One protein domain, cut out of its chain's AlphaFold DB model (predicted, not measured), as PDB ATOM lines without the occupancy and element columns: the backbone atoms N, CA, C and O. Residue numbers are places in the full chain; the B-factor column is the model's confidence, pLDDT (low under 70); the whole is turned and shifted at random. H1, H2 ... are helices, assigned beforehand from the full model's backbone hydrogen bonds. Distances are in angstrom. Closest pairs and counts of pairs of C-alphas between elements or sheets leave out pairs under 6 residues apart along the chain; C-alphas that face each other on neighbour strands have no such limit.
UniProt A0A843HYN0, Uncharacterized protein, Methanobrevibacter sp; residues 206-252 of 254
ATOM      1  N   SER A 206     211.397 268.026 182.572       47.78
ATOM      2  CA  SER A 206     210.811 268.753 181.424       47.78
ATOM      3  C   SER A 206     209.303 268.551 181.200       47.78
ATOM      4  O   SER A 206     208.765 267.457 181.362       47.78
ATOM      5  N   LYS A 207     208.616 269.636 180.791       57.59
ATOM      6  CA  LYS A 207     207.180 269.670 180.442       57.59
ATOM      7  C   LYS A 207     206.872 268.705 179.277       57.59
ATOM      8  O   LYS A 207     207.667 268.584 178.348       57.59
ATOM      9  N   GLY A 208     205.730 268.017 179.359       55.25
ATOM     10  CA  GLY A 208     205.394 266.806 178.602       55.25
ATOM     11  C   GLY A 208     205.449 266.920 177.077       55.25
ATOM     12  O   GLY A 208     205.314 268.000 176.503       55.25
ATOM     13  N   GLY A 209     205.677 265.784 176.411       58.91
ATOM     14  CA  GLY A 209     205.875 265.710 174.961       58.91
ATOM     15  C   GLY A 209     204.603 265.378 174.173       58.91
ATOM     16  O   GLY A 209     203.838 264.504 174.556       58.91
ATOM     17  N   THR A 210     204.421 266.001 173.006       54.56
ATOM     18  CA  THR A 210     203.290 265.772 172.073       54.56
ATOM     19  C   THR A 210     203.525 264.649 171.053       54.56
ATOM     20  O   THR A 210     202.758 264.478 170.103       54.56
ATOM     21  N   LYS A 211     204.604 263.877 171.201       64.94
ATOM     22  CA  LYS A 211     205.023 262.895 170.195       64.94
ATOM     23  C   LYS A 211     204.219 261.594 170.316       64.94
ATOM     24  O   LYS A 211     204.209 260.965 171.371       64.94
ATOM     25  N   LYS A 212     203.558 261.202 169.219       61.50
ATOM     26  CA  LYS A 212     202.590 260.090 169.185       61.50
ATOM     27  C   LYS A 212     203.215 258.701 168.996       61.50
ATOM     28  O   LYS A 212     202.639 257.731 169.477       61.50
ATOM     29  N   THR A 213     204.363 258.587 168.324       73.88
ATOM     30  CA  THR A 213     205.028 257.290 168.081       73.88
ATOM     31  C   THR A 213     205.996 256.924 169.205       73.88
ATOM     32  O   THR A 213     206.479 257.798 169.933       73.88
ATOM     33  N   ALA A 214     206.256 255.625 169.366       70.44
ATOM     34  CA  ALA A 214     207.099 255.096 170.437       70.44
ATOM     35  C   ALA A 214     208.564 255.522 170.266       70.44
ATOM     36  O   ALA A 214     209.230 255.900 171.222       70.44
ATOM     37  N   GLU A 215     209.041 255.558 169.028       71.69
ATOM     38  CA  GLU A 215     210.404 255.944 168.667       71.69
ATOM     39  C   GLU A 215     210.610 257.447 168.879       71.69
ATOM     40  O   GLU A 215     211.659 257.900 169.333       71.69
ATOM     41  N   ALA A 216     209.579 258.246 168.593       70.25
ATOM     42  CA  ALA A 216     209.667 259.691 168.711       70.25
ATOM     43  C   ALA A 216     209.535 260.153 170.170       70.25
ATOM     44  O   ALA A 216     210.179 261.140 170.546       70.25
ATOM     45  N   SER A 217     208.733 259.465 170.995       70.56
ATOM     46  CA  SER A 217     208.528 259.804 172.412       70.56
ATOM     47  C   SER A 217     209.854 259.826 173.189       70.56
ATOM     48  O   SER A 217     210.047 260.669 174.072       70.56
ATOM     49  N   GLY A 218     210.791 258.944 172.818       79.75
ATOM     50  CA  GLY A 218     212.027 258.681 173.547       79.75
ATOM     51  C   GLY A 218     211.767 258.239 174.987       79.75
ATOM     52  O   GLY A 218     212.507 258.655 175.877       79.75
ATOM     53  N   LEU A 219     210.670 257.511 175.207       83.88
ATOM     54  CA  LEU A 219     210.325 256.826 176.447       83.88
ATOM     55  C   LEU A 219     210.526 255.327 176.244       83.88
ATOM     56  O   LEU A 219     210.233 254.802 175.167       83.88
ATOM     57  N   VAL A 220     210.990 254.643 177.282       90.56
ATOM     58  CA  VAL A 220     211.282 253.208 177.251       90.56
ATOM     59  C   VAL A 220     210.579 252.494 178.399       90.56
ATOM     60  O   VAL A 220     210.312 253.087 179.440       90.56
ATOM     61  N   CYS A 221     210.260 251.222 178.183       92.00
ATOM     62  CA  CYS A 221     209.748 250.327 179.209       92.00
ATOM     63  C   CYS A 221     210.818 250.088 180.280       92.00
ATOM     64  O   CYS A 221     211.912 249.638 179.948       92.00
ATOM     65  N   GLU A 222     210.484 250.296 181.550       91.19
ATOM     66  CA  GLU A 222     211.388 250.068 182.686       91.19
ATOM     67  C   GLU A 222     211.759 248.589 182.870       91.19
ATOM     68  O   GLU A 222     212.806 248.289 183.431       91.19
ATOM     69  N   ASN A 223     210.934 247.658 182.380       93.00
ATOM     70  CA  ASN A 223     211.192 246.223 182.516       93.00
ATOM     71  C   ASN A 223     212.025 245.645 181.358       93.00
ATOM     72  O   ASN A 223     212.944 244.866 181.575       93.00
ATOM     73  N   CYS A 224     211.698 246.000 180.111       93.00
ATOM     74  CA  CYS A 224     212.288 245.361 178.924       93.00
ATOM     75  C   CYS A 224     213.005 246.320 177.966       93.00
ATOM     76  O   CYS A 224     213.426 245.904 176.890       93.00
ATOM     77  N   GLY A 225     213.086 247.614 178.288       90.12
ATOM     78  CA  GLY A 225     213.769 248.624 177.470       90.12
ATOM     79  C   GLY A 225     213.087 248.979 176.142       90.12
ATOM     80  O   GLY A 225     213.544 249.882 175.444       90.12
ATOM     81  N   LYS A 226     211.983 248.314 175.769       92.31
ATOM     82  CA  LYS A 226     211.260 248.591 174.517       92.31
ATOM     83  C   LYS A 226     210.730 250.025 174.497       92.31
ATOM     84  O   LYS A 226     210.163 250.480 175.488       92.31
ATOM     85  N   ALA A 227     210.850 250.707 173.360       90.00
ATOM     86  CA  ALA A 227     210.260 252.028 173.169       90.00
ATOM     87  C   ALA A 227     208.733 251.990 173.377       90.00
ATOM     88  O   ALA A 227     208.051 251.076 172.903       90.00
ATOM     89  N   ILE A 228     208.191 252.987 174.077       89.56
ATOM     90  CA  ILE A 228     206.758 253.098 174.384       89.56
ATOM     91  C   ILE A 228     206.216 254.475 174.006       89.56
ATOM     92  O   ILE A 228     206.923 255.481 174.024       89.56
ATOM     93  N   THR A 229     204.935 254.549 173.651       87.06
ATOM     94  CA  THR A 229     204.290 255.832 173.340       87.06
ATOM     95  C   THR A 229     204.014 256.630 174.617       87.06
ATOM     96  O   THR A 229     203.913 256.068 175.706       87.06
ATOM     97  N   GLN A 230     203.827 257.946 174.478       85.19
ATOM     98  CA  GLN A 230     203.401 258.837 175.569       85.19
ATOM     99  C   GLN A 230     202.123 258.341 176.261       85.19
ATOM    100  O   GLN A 230     202.040 258.321 177.485       85.19
ATOM    101  N   LYS A 231     201.163 257.857 175.466       85.06
ATOM    102  CA  LYS A 231     199.910 257.276 175.947       85.06
ATOM    103  C   LYS A 231     200.153 256.024 176.790       85.06
ATOM    104  O   LYS A 231     199.698 255.978 177.927       85.06
ATOM    105  N   VAL A 232     200.907 255.053 176.264       87.12
ATOM    106  CA  VAL A 232     201.228 253.799 176.972       87.12
ATOM    107  C   VAL A 232     201.981 254.087 178.270       87.12
ATOM    108  O   VAL A 232     201.630 253.531 179.305       87.12
ATOM    109  N   ALA A 233     202.954 254.998 178.237       87.19
ATOM    110  CA  ALA A 233     203.694 255.411 179.423       87.19
ATOM    111  C   ALA A 233     202.784 256.066 180.472       87.19
ATOM    112  O   ALA A 233     202.828 255.683 181.635       87.19
ATOM    113  N   SER A 234     201.926 257.006 180.057       84.69
ATOM    114  CA  SER A 234     201.002 257.697 180.962       84.69
ATOM    115  C   SER A 234     199.972 256.748 181.584       84.69
ATOM    116  O   SER A 234     199.750 256.807 182.787       84.69
ATOM    117  N   TYR A 235     199.404 255.826 180.800       87.94
ATOM    118  CA  TYR A 235     198.506 254.785 181.302       87.94
ATOM    119  C   TYR A 235     199.221 253.887 182.312       87.94
ATOM    120  O   TYR A 235     198.743 253.684 183.424       87.94
ATOM    121  N   SER A 236     200.407 253.399 181.943       89.00
ATOM    122  CA  SER A 236     201.171 252.483 182.779       89.00
ATOM    123  C   SER A 236     201.604 253.111 184.102       89.00
ATOM    124  O   SER A 236     201.499 252.466 185.138       89.00
ATOM    125  N   GLN A 237     202.046 254.372 184.087       86.88
ATOM    126  CA  GLN A 237     202.363 255.111 185.312       86.88
ATOM    127  C   GLN A 237     201.134 255.259 186.205       86.88
ATOM    128  O   GLN A 237     201.242 255.073 187.410       86.88
ATOM    129  N   SER A 238     199.975 255.548 185.607       84.69
ATOM    130  CA  SER A 238     198.717 255.679 186.341       84.69
ATOM    131  C   SER A 238     198.304 254.386 187.036       84.69
ATOM    132  O   SER A 238     197.917 254.404 188.198       84.69
ATOM    133  N   LYS A 239     198.396 253.258 186.323       87.50
ATOM    134  CA  LYS A 239     197.887 251.969 186.801       87.50
ATOM    135  C   LYS A 239     198.889 251.176 187.639       87.50
ATOM    136  O   LYS A 239     198.499 250.543 188.609       87.50
ATOM    137  N   TYR A 240     200.166 251.204 187.267       88.81
ATOM    138  CA  TYR A 240     201.209 250.334 187.827       88.81
ATOM    139  C   TYR A 240     202.339 251.106 188.524       88.81
ATOM    140  O   TYR A 240     203.304 250.497 188.984       88.81
ATOM    141  N   GLY A 241     202.296 252.443 188.542       85.19
ATOM    142  CA  GLY A 241     203.359 253.284 189.109       85.19
ATOM    143  C   GLY A 241     204.688 253.257 188.338       85.19
ATOM    144  O   GLY A 241     205.650 253.886 188.765       85.19
ATOM    145  N   LYS A 242     204.754 252.541 187.207       88.75
ATOM    146  CA  LYS A 242     205.948 252.361 186.364       88.75
ATOM    147  C   LYS A 242     205.600 252.507 184.889       88.75
ATOM    148  O   LYS A 242     204.482 252.204 184.474       88.75
ATOM    149  N   MET A 243     206.557 252.913 184.066       90.31
ATOM    150  CA  MET A 243     206.435 252.956 182.609       90.31
ATOM    151  C   MET A 243     206.690 251.574 181.998       90.31
ATOM    152  O   MET A 243     207.825 251.205 181.715       90.31
ATOM    153  N   LEU A 244     205.636 250.801 181.751       92.31
ATOM    154  CA  LEU A 244     205.702 249.465 181.159       92.31
ATOM    155  C   LEU A 244     205.123 249.469 179.739       92.31
ATOM    156  O   LEU A 244     204.172 250.193 179.440       92.31
ATOM    157  N   CYS A 245     205.673 248.640 178.848       92.69
ATOM    158  CA  CYS A 245     205.054 248.369 177.549       92.69
ATOM    159  C   CYS A 245     203.841 247.440 177.710       92.69
ATOM    160  O   CYS A 245     203.757 246.710 178.693       92.69
ATOM    161  N   MET A 246     202.945 247.407 176.718       91.44
ATOM    162  CA  MET A 246     201.711 246.602 176.779       91.44
ATOM    163  C   MET A 246     201.963 245.118 177.115       91.44
ATOM    164  O   MET A 246     201.215 244.540 177.888       91.44
ATOM    165  N   ASN A 247     203.061 244.524 176.629       92.19
ATOM    166  CA  ASN A 247     203.411 243.129 176.938       92.19
ATOM    167  C   ASN A 247     203.894 242.928 178.382       92.19
ATOM    168  O   ASN A 247     203.736 241.854 178.940       92.19
ATOM    169  N   CYS A 248     204.548 243.925 178.980       92.50
ATOM    170  CA  CYS A 248     204.989 243.834 180.372       92.50
ATOM    171  C   CYS A 248     203.876 244.215 181.353       92.50
ATOM    172  O   CYS A 248     203.974 243.855 182.518       92.50
ATOM    173  N   GLN A 249     202.829 244.911 180.894       91.56
ATOM    174  CA  GLN A 249     201.647 245.225 181.702       91.56
ATOM    175  C   GLN A 249     200.838 243.964 182.030       91.56
ATOM    176  O   GLN A 249     200.404 243.815 183.165       91.56
ATOM    177  N   THR A 250     200.719 243.013 181.095       86.19
ATOM    178  CA  THR A 250     200.013 241.735 181.328       86.19
ATOM    179  C   THR A 250     200.697 240.846 182.366       86.19
ATOM    180  O   THR A 250     200.055 240.018 182.991       86.19
ATOM    181  N   SER A 251     202.012 240.994 182.548       80.56
ATOM    182  CA  SER A 251     202.778 240.266 183.573       80.56
ATOM    183  C   SER A 251     202.878 241.024 184.898       80.56
ATOM    184  O   SER A 251     203.456 240.504 185.846       80.56
ATOM    185  N   ALA A 252     202.374 242.260 184.943       70.75
ATOM    186  CA  ALA A 252     202.383 243.131 186.113       70.75
ATOM    187  C   ALA A 252     201.016 243.184 186.816       70.75
ATOM    188  O   ALA A 252     200.842 243.991 187.726       70.75
TER     189      ALA A 252
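This is residues 206 to 252 of the 254 residues of an uncharacterized protein of Methanobrevibacter sp (UniProt A0A843HYN0). One longer helix, H2, and two short ones, H1 and H3, make a small triangle, with H1 and H3 both near the first residues of H2 and apart from each other, while the long loop of residues 218 to 229 folds back on itself between H1 and H2 along the chain. The printed part has 47 residues with three named helices, in the order H1, H2, H3, and no named strand; it is all helix by class, though under half of its residues are in named elements. It is compact, with a radius of gyration of the C-alphas of 9.8 A and spans of 28 by 18 by 15 A.

Find C-alpha 214 at (207.099, 255.096, 170.437), where H1, residues 214 to 217, begins. H2, residues 230 to 240, runs 15.1 A from C-alpha 230 at (203.401, 258.837, 175.569). H3, residues 246 to 249, ends at C-alpha 249, (201.647, 245.225, 181.702).

H1 and H2 are close but not clearly touching; their closest C-alphas, Ser 217 and Gln 230, are 6.1 A apart. H2 and H3 only just touch, with 3 pairs of C-alphas within 8 A, the closest Val 232 and Met 246 at 7.2 A. H1 and H3 are apart. Look in the link from H1 to H2 for residues 219 to 220, paired antiparallel with residues 227 to 228 in stretches too short to be named strands. Every O i to N i+4 pair in H2 is within hydrogen-bond range; H1 and H3 are too short for such a pair.

The C-alphas of Lys 207 and Ser 251, the two farthest apart, are 29.9 A from each other. The printed part has no cut. The link from H1 to H2 is long. Confidence is under 70 at residues 206 to 212.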